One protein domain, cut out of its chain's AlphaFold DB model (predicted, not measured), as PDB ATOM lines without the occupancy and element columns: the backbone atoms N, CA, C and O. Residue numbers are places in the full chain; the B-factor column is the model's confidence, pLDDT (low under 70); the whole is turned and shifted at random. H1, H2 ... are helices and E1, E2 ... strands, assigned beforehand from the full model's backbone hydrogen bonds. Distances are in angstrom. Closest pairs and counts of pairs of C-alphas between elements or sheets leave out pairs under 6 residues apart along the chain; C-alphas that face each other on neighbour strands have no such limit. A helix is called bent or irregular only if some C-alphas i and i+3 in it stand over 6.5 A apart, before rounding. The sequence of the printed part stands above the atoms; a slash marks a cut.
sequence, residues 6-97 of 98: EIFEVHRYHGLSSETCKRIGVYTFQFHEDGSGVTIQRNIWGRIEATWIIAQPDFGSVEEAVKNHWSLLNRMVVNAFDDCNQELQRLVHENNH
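What this domain is: This is residues 6 to 97 of the 98 residues of an uncharacterized protein of Dictyobacter vulcani (UniProt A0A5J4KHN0). A strongly twisted sheet of four strands forms a wall, and two helices cover one of its faces: H1 over E1 and E2, H2 over E3 and E4, folding back on each other as a helical hairpin. A long stretch without a named element, residues 6 to 21, comes before E1, and its residues 9 to 10 pair with residues 23 to 24 of E1. The printed part has 92 residues, with four named strands and then two named helices along the chain; the sheet's order is E1, E2, E3, E4, antiparallel throughout, and the class is mixed, helices and strands. The whole is compact, with a radius of gyration of the C-alphas of 12.2 A and spans of 34 by 28 by 21 A.

Where its parts are: E1 is residues 22 to 24, 7.3 A long, beginning at C-alpha 22 at (-19.276, 84.855, 67.534). E2 is residues 27 to 31, 12.8 A; E3 is residues 38 to 44, 19.4 A; E4 is residues 47 to 54, 20.5 A, and bends by 50 degrees at residue 50. H1 is residues 62 to 77, 15.3 A. It is irregular, with C-alphas 68 and 71 8.6 A apart and a kink of 98 degrees near residue 69. H2 is residues 81 to 96, 22.6 A, ending at C-alpha 96 at (-23.265, 83.651, 91.487).

How they stand to each other: The strands form a meander, each the antiparallel neighbour of the one before, with E1 and E4 as edge strands. In the hairpin E1 and E2, N 29 and O 22 are 2.8 A apart, within hydrogen-bond range. In the hairpin E2 and E3, N 28 and O 41 are 2.8 A apart, and in the hairpin E3 and E4, N 52 and O 40 are 2.8 A apart. H1 and H2 are on the same face of the sheet, in two layers, helices over one face of a sheet. H1 has a height over the sheet of 10.8 A and runs along the strands, at 10 degrees to E2 on the local plane; its closest C-alphas to E1 are those of Val 77 and Ile 24, 5.8 A apart. H2 has a height over the sheet of 8.8 A and runs along the strands, at 25 degrees to E4 on the local plane; the closest C-alphas of H2 and E4 are those of Val 92 and Ile 54, 5.4 A apart. H1, with residues 72 to 76 alone, touches residues 81 to 87 of H2; the closest C-alphas are those of Arg 75 and Cys 84, 6.1 A apart. Their lines stand at a steep tilt of 35.4 degrees, only just steep, opposite ways. In H2 every O i to N i+4 pair is within hydrogen-bond range; in H1, 9 of 12 are.

The domain as a whole: The two C-alphas farthest apart are those of Ser 17 and His 97, 36.4 A. The printed part has no cut, and no link between its named elements is long. The mean pLDDT of the printed part is 84.8; residues 10 to 20 and 96 to 97 are under 70.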
ATOM      1  N   GLU A   6     -16.153  76.011  64.453       83.19
ATOM      2  CA  GLU A   6     -16.978  76.432  63.311       83.19
ATOM      3  C   GLU A   6     -18.478  76.504  63.636       83.19
ATOM      4  O   GLU A   6     -19.220  77.183  62.928       83.19
ATOM      5  N   ILE A   7     -18.947  75.872  64.723       84.88
ATOM      6  CA  ILE A   7     -20.341  76.019  65.176       84.88
ATOM      7  C   ILE A   7     -20.715  77.491  65.398       84.88
ATOM      8  O   ILE A   7     -21.853  77.880  65.146       84.88
ATOM      9  N   PHE A   8     -19.745  78.325  65.788       83.25
ATOM     10  CA  PHE A   8     -19.904  79.766  65.989       83.25
ATOM     11  C   PHE A   8     -19.897  80.602  64.700       83.25
ATOM     12  O   PHE A   8     -19.919  81.839  64.754       83.25
ATOM     13  N   GLU A   9     -19.842  79.948  63.544       72.12
ATOM     14  CA  GLU A   9     -19.943  80.569  62.222       72.12
ATOM     15  C   GLU A   9     -21.285  80.240  61.543       72.12
ATOM     16  O   GLU A   9     -21.518  80.574  60.379       72.12
ATOM     17  N   VAL A  10     -22.211  79.624  62.287       67.31
ATOM     18  CA  VAL A  10     -23.494  79.139  61.782       67.31
ATOM     19  C   VAL A  10     -24.566  80.240  61.817       67.31
ATOM     20  O   VAL A  10     -24.973  80.725  62.873       67.31
ATOM     21  N   HIS A  11     -25.074  80.568  60.623       57.88
ATOM     22  CA  HIS A  11     -26.242  81.415  60.334       57.88
ATOM     23  C   HIS A  11     -26.190  82.862  60.869       57.88
ATOM     24  O   HIS A  11     -26.644  83.178  61.963       57.88
ATOM     25  N   ARG A  12     -25.777  83.800  60.004       57.12
ATOM     26  CA  ARG A  12     -25.844  85.264  60.219       57.12
ATOM     27  C   ARG A  12     -27.188  85.909  59.833       57.12
ATOM     28  O   ARG A  12     -27.223  87.090  59.506       57.12
ATOM     29  N   TYR A  13     -28.297  85.173  59.839       57.81
ATOM     30  CA  TYR A  13     -29.544  85.669  59.230       57.81
ATOM     31  C   TYR A  13     -30.210  86.848  59.971       57.81
ATOM     32  O   TYR A  13     -31.017  87.549  59.367       57.81
ATOM     33  N   HIS A  14     -29.851  87.117  61.236       62.31
ATOM     34  CA  HIS A  14     -30.489  88.157  62.066       62.31
ATOM     35  C   HIS A  14     -29.507  89.010  62.886       62.31
ATOM     36  O   HIS A  14     -29.873  89.561  63.921       62.31
ATOM     37  N   GLY A  15     -28.251  89.098  62.446       60.16
ATOM     38  CA  GLY A  15     -27.235  89.888  63.136       60.16
ATOM     39  C   GLY A  15     -27.284  91.377  62.853       60.16
ATOM     40  O   GLY A  15     -27.714  91.793  61.779       60.16
ATOM     41  N   LEU A  16     -26.772  92.177  63.790       63.69
ATOM     42  CA  LEU A  16     -26.445  93.565  63.496       63.69
ATOM     43  C   LEU A  16     -25.197  93.576  62.604       63.69
ATOM     44  O   LEU A  16     -24.246  92.828  62.827       63.69
ATOM     45  N   SER A  17     -25.183  94.421  61.574       59.91
ATOM     46  CA  SER A  17     -24.084  94.493  60.599       59.91
ATOM     47  C   SER A  17     -22.737  94.922  61.202       59.91
ATOM     48  O   SER A  17     -21.701  94.716  60.577       59.91
ATOM     49  N   SER A  18     -22.747  95.505  62.403       63.94
ATOM     50  CA  SER A  18     -21.583  96.042  63.117       63.94
ATOM     51  C   SER A  18     -20.987  95.099  64.168       63.94
ATOM     52  O   SER A  18     -20.083  95.491  64.899       63.94
ATOM     53  N   GLU A  19     -21.514  93.887  64.311       64.44
ATOM     54  CA  GLU A  19     -21.099  92.958  65.361       64.44
ATOM     55  C   GLU A  19     -19.796  92.221  65.009       64.44
ATOM     56  O   GLU A  19     -19.701  91.540  63.988       64.44
ATOM     57  N   THR A  20     -18.802  92.304  65.896       67.19
ATOM     58  CA  THR A  20     -17.529  91.556  65.834       67.19
ATOM     59  C   THR A  20     -17.566  90.239  66.625       67.19
ATOM     60  O   THR A  20     -16.535  89.602  66.832       67.19
ATOM     61  N   CYS A  21     -18.747  89.815  67.077       76.88
ATOM     62  CA  CYS A  21     -18.940  88.671  67.966       76.88
ATOM     63  C   CYS A  21     -19.171  87.335  67.230       76.88
ATOM     64  O   CYS A  21     -19.457  87.274  66.030       76.88
ATOM     65  N   LYS A  22     -19.022  86.236  67.979       86.81
ATOM     66  CA  LYS A  22     -19.276  84.855  67.534       86.81
ATOM     67  C   LYS A  22     -20.781  84.557  67.599       86.81
ATOM     68  O   LYS A  22     -21.467  85.123  68.447       86.81
ATOM     69  N   ARG A  23     -21.328  83.710  66.712       86.62
ATOM     70  CA  ARG A  23     -22.791  83.519  66.608       86.62
ATOM     71  C   ARG A  23     -23.210  82.074  66.363       86.62
ATOM     72  O   ARG A  23     -22.620  81.383  65.548       86.62
ATOM     73  N   ILE A  24     -24.308  81.680  67.001       88.88
ATOM     74  CA  ILE A  24     -25.030  80.441  66.711       88.88
ATOM     75  C   ILE A  24     -26.515  80.781  66.592       88.88
ATOM     76  O   ILE A  24     -27.168  81.083  67.591       88.88
ATOM     77  N   GLY A  25     -27.057  80.767  65.372       85.69
ATOM     78  CA  GLY A  25     -28.465  81.103  65.146       85.69
ATOM     79  C   GLY A  25     -28.806  82.512  65.650       85.69
ATOM     80  O   GLY A  25     -28.236  83.499  65.188       85.69
ATOM     81  N   VAL A  26     -29.737  82.613  66.606       88.44
ATOM     82  CA  VAL A  26     -30.140  83.893  67.227       88.44
ATOM     83  C   VAL A  26     -29.260  84.321  68.408       88.44
ATOM     84  O   VAL A  26     -29.507  85.370  68.999       88.44
ATOM     85  N   TYR A  27     -28.249  83.534  68.779       90.56
ATOM     86  CA  TYR A  27     -27.397  83.806  69.937       90.56
ATOM     87  C   TYR A  27     -26.058  84.413  69.524       90.56
ATOM     88  O   TYR A  27     -25.382  83.891  68.636       90.56
ATOM     89  N   THR A  28     -25.658  85.502  70.174       90.06
ATOM     90  CA  THR A  28     -24.323  86.100  70.062       90.06
ATOM     91  C   THR A  28     -23.497  85.795  71.296       90.06
ATOM     92  O   THR A  28     -24.021  85.750  72.405       90.06
ATOM     93  N   PHE A  29     -22.201  85.599  71.085       91.38
ATOM     94  CA  PHE A  29     -21.217  85.291  72.109       91.38
ATOM     95  C   PHE A  29     -20.099  86.323  72.057       91.38
ATOM     96  O   PHE A  29     -19.442  86.503  71.025       91.38
ATOM     97  N   GLN A  30     -19.868  86.967  73.192       91.62
ATOM     98  CA  GLN A  30     -18.711  87.803  73.449       91.62
ATOM     99  C   GLN A  30     -17.860  87.121  74.517       91.62
ATOM    100  O   GLN A  30     -18.207  87.136  75.696       91.62
ATOM    101  N   PHE A  31     -16.780  86.485  74.073       90.44
ATOM    102  CA  PHE A  31     -15.764  85.896  74.942       90.44
ATOM    103  C   PHE A  31     -14.862  87.014  75.456       90.44
ATOM    104  O   PHE A  31     -14.375  87.819  74.658       90.44
ATOM    105  N   HIS A  32     -14.682  87.096  76.771       89.50
ATOM    106  CA  HIS A  32     -13.868  88.148  77.374       89.50
ATOM    107  C   HIS A  32     -12.388  87.767  77.316       89.50
ATOM    108  O   HIS A  32     -12.008  86.663  77.700       89.50
ATOM    109  N   GLU A  33     -11.542  88.679  76.833       86.75
ATOM    110  CA  GLU A  33     -10.104  88.423  76.635       86.75
ATOM    111  C   GLU A  33      -9.345  88.168  77.946       86.75
ATOM    112  O   GLU A  33      -8.297  87.529  77.946       86.75
ATOM    113  N   ASP A  34      -9.881  88.649  79.068       87.38
ATOM    114  CA  ASP A  34      -9.340  88.433  80.411       87.38
ATOM    115  C   ASP A  34      -9.699  87.056  81.000       87.38
ATOM    116  O   ASP A  34      -9.298  86.742  82.121       87.38
ATOM    117  N   GLY A  35     -10.453  86.232  80.262       80.31
ATOM    118  CA  GLY A  35     -10.896  84.914  80.707       80.31
ATOM    119  C   GLY A  35     -11.975  84.955  81.793       80.31
ATOM    120  O   GLY A  35     -12.274  83.917  82.381       80.31
ATOM    121  N   SER A  36     -12.585  86.117  82.056       86.38
ATOM    122  CA  SER A  36     -13.658  86.266  83.052       86.38
ATOM    123  C   SER A  36     -14.948  85.528  82.679       86.38
ATOM    124  O   SER A  36     -15.820  85.359  83.530       86.38
ATOM    125  N   GLY A  37     -15.066  85.058  81.433       91.38
ATOM    126  CA  GLY A  37     -16.136  84.188  80.963       91.38
ATOM    127  C   GLY A  37     -16.706  84.638  79.624       91.38
ATOM    128  O   GLY A  37     -15.976  85.082  78.734       91.38
ATOM    129  N   VAL A  38     -18.030  84.550  79.482       93.12
ATOM    130  CA  VAL A  38     -18.727  84.912  78.243       93.12
ATOM    131  C   VAL A  38     -20.006  85.698  78.515       93.12
ATOM    132  O   VAL A  38     -20.772  85.404  79.436       93.12
ATOM    133  N   THR A  39     -20.277  86.685  77.667       93.62
ATOM    134  CA  THR A  39     -21.605  87.291  77.555       93.62
ATOM    135  C   THR A  39     -22.338  86.679  76.372       93.62
ATOM    136  O   THR A  39     -21.850  86.707  75.242       93.62
ATOM    137  N   ILE A  40     -23.523  86.133  76.638       93.62
ATOM    138  CA  ILE A  40     -24.402  85.546  75.629       93.62
ATOM    139  C   ILE A  40     -25.644  86.415  75.511       93.62
ATOM    140  O   ILE A  40     -26.265  86.752  76.519       93.62
ATOM    141  N   GLN A  41     -26.040  86.766  74.292       92.62
ATOM    142  CA  GLN A  41     -27.272  87.518  74.058       92.62
ATOM    143  C   GLN A  41     -28.143  86.808  73.036       92.62
ATOM    144  O   GLN A  41     -27.645  86.273  72.050       92.62
ATOM    145  N   ARG A  42     -29.458  86.828  73.253       91.25
ATOM    146  CA  ARG A  42     -30.429  86.374  72.257       91.25
ATOM    147  C   ARG A  42     -30.956  87.582  71.497       91.25
ATOM    148  O   ARG A  42     -31.622  88.431  72.089       91.25
ATOM    149  N   ASN A  43     -30.674  87.631  70.201       87.25
ATOM    150  CA  ASN A  43     -31.101  88.687  69.295       87.25
ATOM    151  C   ASN A  43     -32.112  88.144  68.280       87.25
ATOM    152  O   ASN A  43     -31.791  87.264  67.481       87.25
ATOM    153  N   ILE A  44     -33.330  88.683  68.303       85.19
ATOM    154  CA  ILE A  44     -34.391  88.325  67.365       85.19
ATOM    155  C   ILE A  44     -34.806  89.593  66.616       85.19
ATOM    156  O   ILE A  44     -35.191  90.589  67.224       85.19
ATOM    157  N   TRP A  45     -34.694  89.566  65.284       83.56
ATOM    158  CA  TRP A  45     -35.028  90.694  64.398       83.56
ATOM    159  C   TRP A  45     -34.347  92.026  64.768       83.56
ATOM    160  O   TRP A  45     -34.947  93.091  64.649       83.56
ATOM    161  N   GLY A  46     -33.086  91.978  65.208       78.19
ATOM    162  CA  GLY A  46     -32.316  93.172  65.565       78.19
ATOM    163  C   GLY A  46     -32.603  93.712  66.968       78.19
ATOM    164  O   GLY A  46     -32.128  94.797  67.303       78.19
ATOM    165  N   ARG A  47     -33.352  92.976  67.798       84.00
ATOM    166  CA  ARG A  47     -33.630  93.320  69.193       84.00
ATOM    167  C   ARG A  47     -33.029  92.291  70.146       84.00
ATOM    168  O   ARG A  47     -33.243  91.091  69.994       84.00
ATOM    169  N   ILE A  48     -32.329  92.781  71.168       89.12
ATOM    170  CA  ILE A  48     -31.862  91.958  72.288       89.12
ATOM    171  C   ILE A  48     -33.060  91.638  73.187       89.12
ATOM    172  O   ILE A  48     -33.633  92.528  73.814       89.12
ATOM    173  N   GLU A  49     -33.423  90.360  73.241       90.56
ATOM    174  CA  GLU A  49     -34.527  89.842  74.057       90.56
ATOM    175  C   GLU A  49     -34.054  89.403  75.447       90.56
ATOM    176  O   GLU A  49     -34.805  89.468  76.415       90.56
ATOM    177  N   ALA A  50     -32.811  88.926  75.545       92.56
ATOM    178  CA  ALA A  50     -32.220  88.445  76.787       92.56
ATOM    179  C   ALA A  50     -30.689  88.525  76.735       92.56
ATOM    180  O   ALA A  50     -30.088  88.470  75.659       92.56
ATOM    181  N   THR A  51     -30.066  88.663  77.905       94.06
ATOM    182  CA  THR A  51     -28.610  88.676  78.086       94.06
ATOM    183  C   THR A  51     -28.254  87.843  79.311       94.06
ATOM    184  O   THR A  51     -28.865  88.004  80.365       94.06
ATOM    185  N   TRP A  52     -27.253  86.980  79.166       94.56
ATOM    186  CA  TRP A  52     -26.682  86.163  80.230       94.56
ATOM    187  C   TRP A  52     -25.188  86.448  80.323       94.56
ATOM    188  O   TRP A  52     -24.493  86.489  79.308       94.56
ATOM    189  N   ILE A  53     -24.696  86.648  81.542       93.75
ATOM    190  CA  ILE A  53     -23.270  86.808  81.829       93.75
ATOM    191  C   ILE A  53     -22.844  85.551  82.576       93.75
ATOM    192  O   ILE A  53     -23.253  85.341  83.717       93.75
ATOM    193  N   ILE A  54     -22.072  84.697  81.912       92.88
ATOM    194  CA  ILE A  54     -21.579  83.446  82.482       92.88
ATOM    195  C   ILE A  54     -20.128  83.680  82.881       92.88
ATOM    196  O   ILE A  54     -19.233  83.613  82.042       92.88
ATOM    197  N   ALA A  55     -19.911  83.965  84.163       89.31
ATOM    198  CA  ALA A  55     -18.588  84.182  84.735       89.31
ATOM    199  C   ALA A  55     -17.868  82.851  85.049       89.31
ATOM    200  O   ALA A  55     -17.470  82.601  86.184       89.31
ATOM    201  N   GLN A  56     -17.767  81.962  84.052       84.19
ATOM    202  CA  GLN A  56     -17.019  80.700  84.140       84.19
ATOM    203  C   GLN A  56     -15.748  80.783  83.301       84.19
ATOM    204  O   GLN A  56     -15.858  80.979  82.088       84.19
ATOM    205  N   PRO A  57     -14.565  80.539  83.894       81.12
ATOM    206  CA  PRO A  57     -13.318  80.433  83.139       81.12
ATOM    207  C   PRO A  57     -13.385  79.389  82.015       81.12
ATOM    208  O   PRO A  57     -12.893  79.635  80.917       81.12
ATOM    209  N   ASP A  58     -14.087  78.273  82.242       85.94
ATOM    210  CA  ASP A  58     -14.285  77.186  81.265       85.94
ATOM    211  C   ASP A  58     -15.188  77.578  80.079       85.94
ATOM    212  O   ASP A  58     -15.276  76.866  79.081       85.94
ATOM    213  N   PHE A  59     -15.847  78.733  80.169       88.06
ATOM    214  CA  PHE A  59     -16.597  79.354  79.081       88.06
ATOM    215  C   PHE A  59     -15.848  80.548  78.463       88.06
ATOM    216  O   PHE A  59     -16.348  81.157  77.519       88.06
ATOM    217  N   GLY A  60     -14.668  80.896  78.987       84.75
ATOM    218  CA  GLY A  60     -13.899  82.091  78.626       84.75
ATOM    219  C   GLY A  60     -13.274  82.066  77.229       84.75
ATOM    220  O   GLY A  60     -12.803  83.095  76.756       84.75
ATOM    221  N   SER A  61     -13.291  80.924  76.537       90.38
ATOM    222  CA  SER A  61     -12.819  80.791  75.154       90.38
ATOM    223  C   SER A  61     -13.759  79.937  74.304       90.38
ATOM    224  O   SER A  61     -14.571  79.163  74.818       90.38
ATOM    225  N   VAL A  62     -13.634  80.060  72.980       91.00
ATOM    226  CA  VAL A  62     -14.399  79.251  72.017       91.00
ATOM    227  C   VAL A  62     -14.090  77.764  72.196       91.00
ATOM    228  O   VAL A  62     -14.995  76.929  72.158       91.00
ATOM    229  N   GLU A  63     -12.819  77.436  72.402       90.44
ATOM    230  CA  GLU A  63     -12.319  76.073  72.538       90.44
ATOM    231  C   GLU A  63     -12.869  75.396  73.797       90.44
ATOM    232  O   GLU A  63     -13.389  74.280  73.716       90.44
ATOM    233  N   GLU A  64     -12.812  76.072  74.947       91.31
ATOM    234  CA  GLU A  64     -13.333  75.517  76.199       91.31
ATOM    235  C   GLU A  64     -14.871  75.478  76.196       91.31
ATOM    236  O   GLU A  64     -15.454  74.473  76.607       91.31
ATOM    237  N   ALA A  65     -15.548  76.465  75.591       91.44
ATOM    238  CA  ALA A  65     -17.000  76.420  75.407       91.44
ATOM    239  C   ALA A  65     -17.451  75.194  74.591       91.44
ATOM    240  O   ALA A  65     -18.407  74.506  74.958       91.44
ATOM    241  N   VAL A  66     -16.746  74.883  73.497       91.50
ATOM    242  CA  VAL A  66     -16.995  73.683  72.681       91.50
ATOM    243  C   VAL A  66     -16.785  72.404  73.490       91.50
ATOM    244  O   VAL A  66     -17.619  71.496  73.447       91.50
ATOM    245  N   LYS A  67     -15.675  72.338  74.226       90.50
ATOM    246  CA  LYS A  67     -15.251  71.161  74.984       90.50
ATOM    247  C   LYS A  67     -16.184  70.849  76.154       90.50
ATOM    248  O   LYS A  67     -16.523  69.684  76.355       90.50
ATOM    249  N   ASN A  68     -16.628  71.872  76.882       89.88
ATOM    250  CA  ASN A  68     -17.345  71.705  78.146       89.88
ATOM    251  C   ASN A  68     -18.870  71.876  78.010       89.88
ATOM    252  O   ASN A  68     -19.620  71.345  78.828       89.88
ATOM    253  N   HIS A  69     -19.361  72.553  76.962       90.94
ATOM    254  CA  HIS A  69     -20.770  72.974  76.880       90.94
ATOM    255  C   HIS A  69     -21.479  72.594  75.574       90.94
ATOM    256  O   HIS A  69     -22.493  73.188  75.200       90.94
ATOM    257  N   TRP A  70     -21.011  71.541  74.903       88.56
ATOM    258  CA  TRP A  70     -21.580  71.039  73.646       88.56
ATOM    259  C   TRP A  70     -23.113  70.898  73.635       88.56
ATOM    260  O   TRP A  70     -23.765  71.283  72.666       88.56
ATOM    261  N   SER A  71     -23.702  70.355  74.708       90.19
ATOM    262  CA  SER A  71     -25.157  70.150  74.809       90.19
ATOM    263  C   SER A  71     -25.933  71.462  74.665       90.19
ATOM    264  O   SER A  71     -26.911  71.525  73.920       90.19
ATOM    265  N   LEU A  72     -25.461  72.526  75.319       92.56
ATOM    266  CA  LEU A  72     -26.045  73.858  75.220       92.56
ATOM    267  C   LEU A  72     -25.880  74.425  73.804       92.56
ATOM    268  O   LEU A  72     -26.861  74.865  73.205       92.56
ATOM    269  N   LEU A  73     -24.670  74.359  73.241       91.81
ATOM    270  CA  LEU A  73     -24.387  74.882  71.898       91.81
ATOM    271  C   LEU A  73     -25.259  74.204  70.824       91.81
ATOM    272  O   LEU A  73     -25.803  74.879  69.954       91.81
ATOM    273  N   ASN A  74     -25.485  72.892  70.925       89.06
ATOM    274  CA  ASN A  74     -26.397  72.164  70.036       89.06
ATOM    275  C   ASN A  74     -27.844  72.639  70.118       89.06
ATOM    276  O   ASN A  74     -28.512  72.784  69.095       89.06
ATOM    277  N   ARG A  75     -28.343  72.871  71.336       91.12
ATOM    278  CA  ARG A  75     -29.705  73.375  71.548       91.12
ATOM    279  C   ARG A  75     -29.872  74.763  70.928       91.12
ATOM    280  O   ARG A  75     -30.932  75.053  70.372       91.12
ATOM    281  N   MET A  76     -28.820  75.583  70.946       91.38
ATOM    282  CA  MET A  76     -28.818  76.888  70.284       91.38
ATOM    283  C   MET A  76     -28.883  76.777  68.759       91.38
ATOM    284  O   MET A  76     -29.633  77.531  68.146       91.38
ATOM    285  N   VAL A  77     -28.174  75.815  68.147       88.62
ATOM    286  CA  VAL A  77     -28.219  75.580  66.686       88.62
ATOM    287  C   VAL A  77     -29.644  75.306  66.206       88.62
ATOM    288  O   VAL A  77     -30.063  75.834  65.177       88.62
ATOM    289  N   VAL A  78     -30.401  74.504  66.957       87.69
ATOM    290  CA  VAL A  78     -31.788  74.145  66.613       87.69
ATOM    291  C   VAL A  78     -32.830  75.101  67.198       87.69
ATOM    292  O   VAL A  78     -34.023  74.833  67.087       87.69
ATOM    293  N   ASN A  79     -32.406  76.213  67.810       85.12
ATOM    294  CA  ASN A  79     -33.289  77.191  68.451       85.12
ATOM    295  C   ASN A  79     -34.261  76.570  69.481       85.12
ATOM    296  O   ASN A  79     -35.416  76.985  69.582       85.12
ATOM    297  N   ALA A  80     -33.804  75.599  70.279       89.31
ATOM    298  CA  ALA A  80     -34.579  75.037  71.390       89.31
ATOM    299  C   ALA A  80     -34.646  76.047  72.553       89.31
ATOM    300  O   ALA A  80     -33.892  75.955  73.521       89.31
ATOM    301  N   PHE A  81     -35.486  77.077  72.408       88.19
ATOM    302  CA  PHE A  81     -35.448  78.283  73.239       88.19
ATOM    303  C   PHE A  81     -35.661  78.028  74.730       88.19
ATOM    304  O   PHE A  81     -34.885  78.553  75.528       88.19
ATOM    305  N   ASP A  82     -36.674  77.244  75.101       91.88
ATOM    306  CA  ASP A  82     -37.002  76.995  76.509       91.88
ATOM    307  C   ASP A  82     -35.861  76.262  77.215       91.88
ATOM    308  O   ASP A  82     -35.392  76.698  78.267       91.88
ATOM    309  N   ASP A  83     -35.337  75.223  76.572       93.31
ATOM    310  CA  ASP A  83     -34.204  74.448  77.063       93.31
ATOM    311  C   ASP A  83     -32.919  75.280  77.173       93.31
ATOM    312  O   ASP A  83     -32.210  75.201  78.176       93.31
ATOM    313  N   CYS A  84     -32.604  76.090  76.151       92.88
ATOM    314  CA  CYS A  84     -31.439  76.978  76.186       92.88
ATOM    315  C   CYS A  84     -31.559  77.978  77.331       92.88
ATOM    316  O   CYS A  84     -30.592  78.210  78.047       92.88
ATOM    317  N   ASN A  85     -32.740  78.574  77.506       93.62
ATOM    318  CA  ASN A  85     -32.966  79.547  78.561       93.62
ATOM    319  C   ASN A  85     -32.818  78.904  79.944       93.62
ATOM    320  O   ASN A  85     -32.139  79.471  80.792       93.62
ATOM    321  N   GLN A  86     -33.392  77.718  80.169       93.38
ATOM    322  CA  GLN A  86     -33.232  76.994  81.434       93.38
ATOM    323  C   GLN A  86     -31.760  76.695  81.738       93.38
ATOM    324  O   GLN A  86     -31.294  76.967  82.843       93.38
ATOM    325  N   GLU A  87     -31.015  76.198  80.753       93.31
ATOM    326  CA  GLU A  87     -29.605  75.856  80.929       93.31
ATOM    327  C   GLU A  87     -28.728  77.095  81.163       93.31
ATOM    328  O   GLU A  87     -27.871  77.094  82.043       93.31
ATOM    329  N   LEU A  88     -28.972  78.192  80.440       93.81
ATOM    330  CA  LEU A  88     -28.268  79.459  80.658       93.81
ATOM    331  C   LEU A  88     -28.567  80.046  82.041       93.81
ATOM    332  O   LEU A  88     -27.656  80.539  82.699       93.81
ATOM    333  N   GLN A  89     -29.817  79.977  82.507       93.19
ATOM    334  CA  GLN A  89     -30.178  80.416  83.859       93.19
ATOM    335  C   GLN A  89     -29.496  79.559  84.929       93.19
ATOM    336  O   GLN A  89     -28.991  80.104  85.908       93.19
ATOM    337  N   ARG A  90     -29.423  78.237  84.722       92.00
ATOM    338  CA  ARG A  90     -28.684  77.323  85.602       92.00
ATOM    339  C   ARG A  90     -27.211  77.725  85.694       92.00
ATOM    340  O   ARG A  90     -26.713  77.921  86.797       92.00
ATOM    341  N   LEU A  91     -26.552  77.931  84.552       91.25
ATOM    342  CA  LEU A  91     -25.149  78.357  84.496       91.25
ATOM    343  C   LEU A  91     -24.934  79.721  85.163       91.25
ATOM    344  O   LEU A  91     -23.978  79.897  85.908       91.25
ATOM    345  N   VAL A  92     -25.821  80.695  84.946       92.25
ATOM    346  CA  VAL A  92     -25.735  81.994  85.633       92.25
ATOM    347  C   VAL A  92     -25.887  81.828  87.149       92.25
ATOM    348  O   VAL A  92     -25.159  82.468  87.905       92.25
ATOM    349  N   HIS A  93     -26.801  80.976  87.614       88.31
ATOM    350  CA  HIS A  93     -27.047  80.776  89.042       88.31
ATOM    351  C   HIS A  93     -25.878  80.084  89.755       88.31
ATOM    352  O   HIS A  93     -25.438  80.567  90.796       88.31
ATOM    353  N   GLU A  94     -25.338  79.012  89.170       83.94
ATOM    354  CA  GLU A  94     -24.211  78.247  89.727       83.94
ATOM    355  C   GLU A  94     -22.943  79.091  89.920       83.94
ATOM    356  O   GLU A  94     -22.149  78.802  90.805       83.94
ATOM    357  N   ASN A  95     -22.770  80.165  89.147       71.88
ATOM    358  CA  ASN A  95     -21.592  81.036  89.243       71.88
ATOM    359  C   ASN A  95     -21.749  82.221  90.189       71.88
ATOM    360  O   ASN A  95     -20.760  82.856  90.545       71.88
ATOM    361  N   ASN A  96     -22.983  82.550  90.567       60.84
ATOM    362  CA  ASN A  96     -23.265  83.651  91.487       60.84
ATOM    363  C   ASN A  96     -23.396  83.183  92.947       60.84
ATOM    364  O   ASN A  96     -23.558  84.013  93.840       60.84
ATOM    365  N   HIS A  97     -23.296  81.874  93.195       48.25
ATOM    366  CA  HIS A  97     -23.260  81.281  94.528       48.25
ATOM    367  C   HIS A  97     -22.036  80.357  94.652       48.25
ATOM    368  O   HIS A  97     -22.112  79.217  94.196       48.25
TER     369      HIS A  97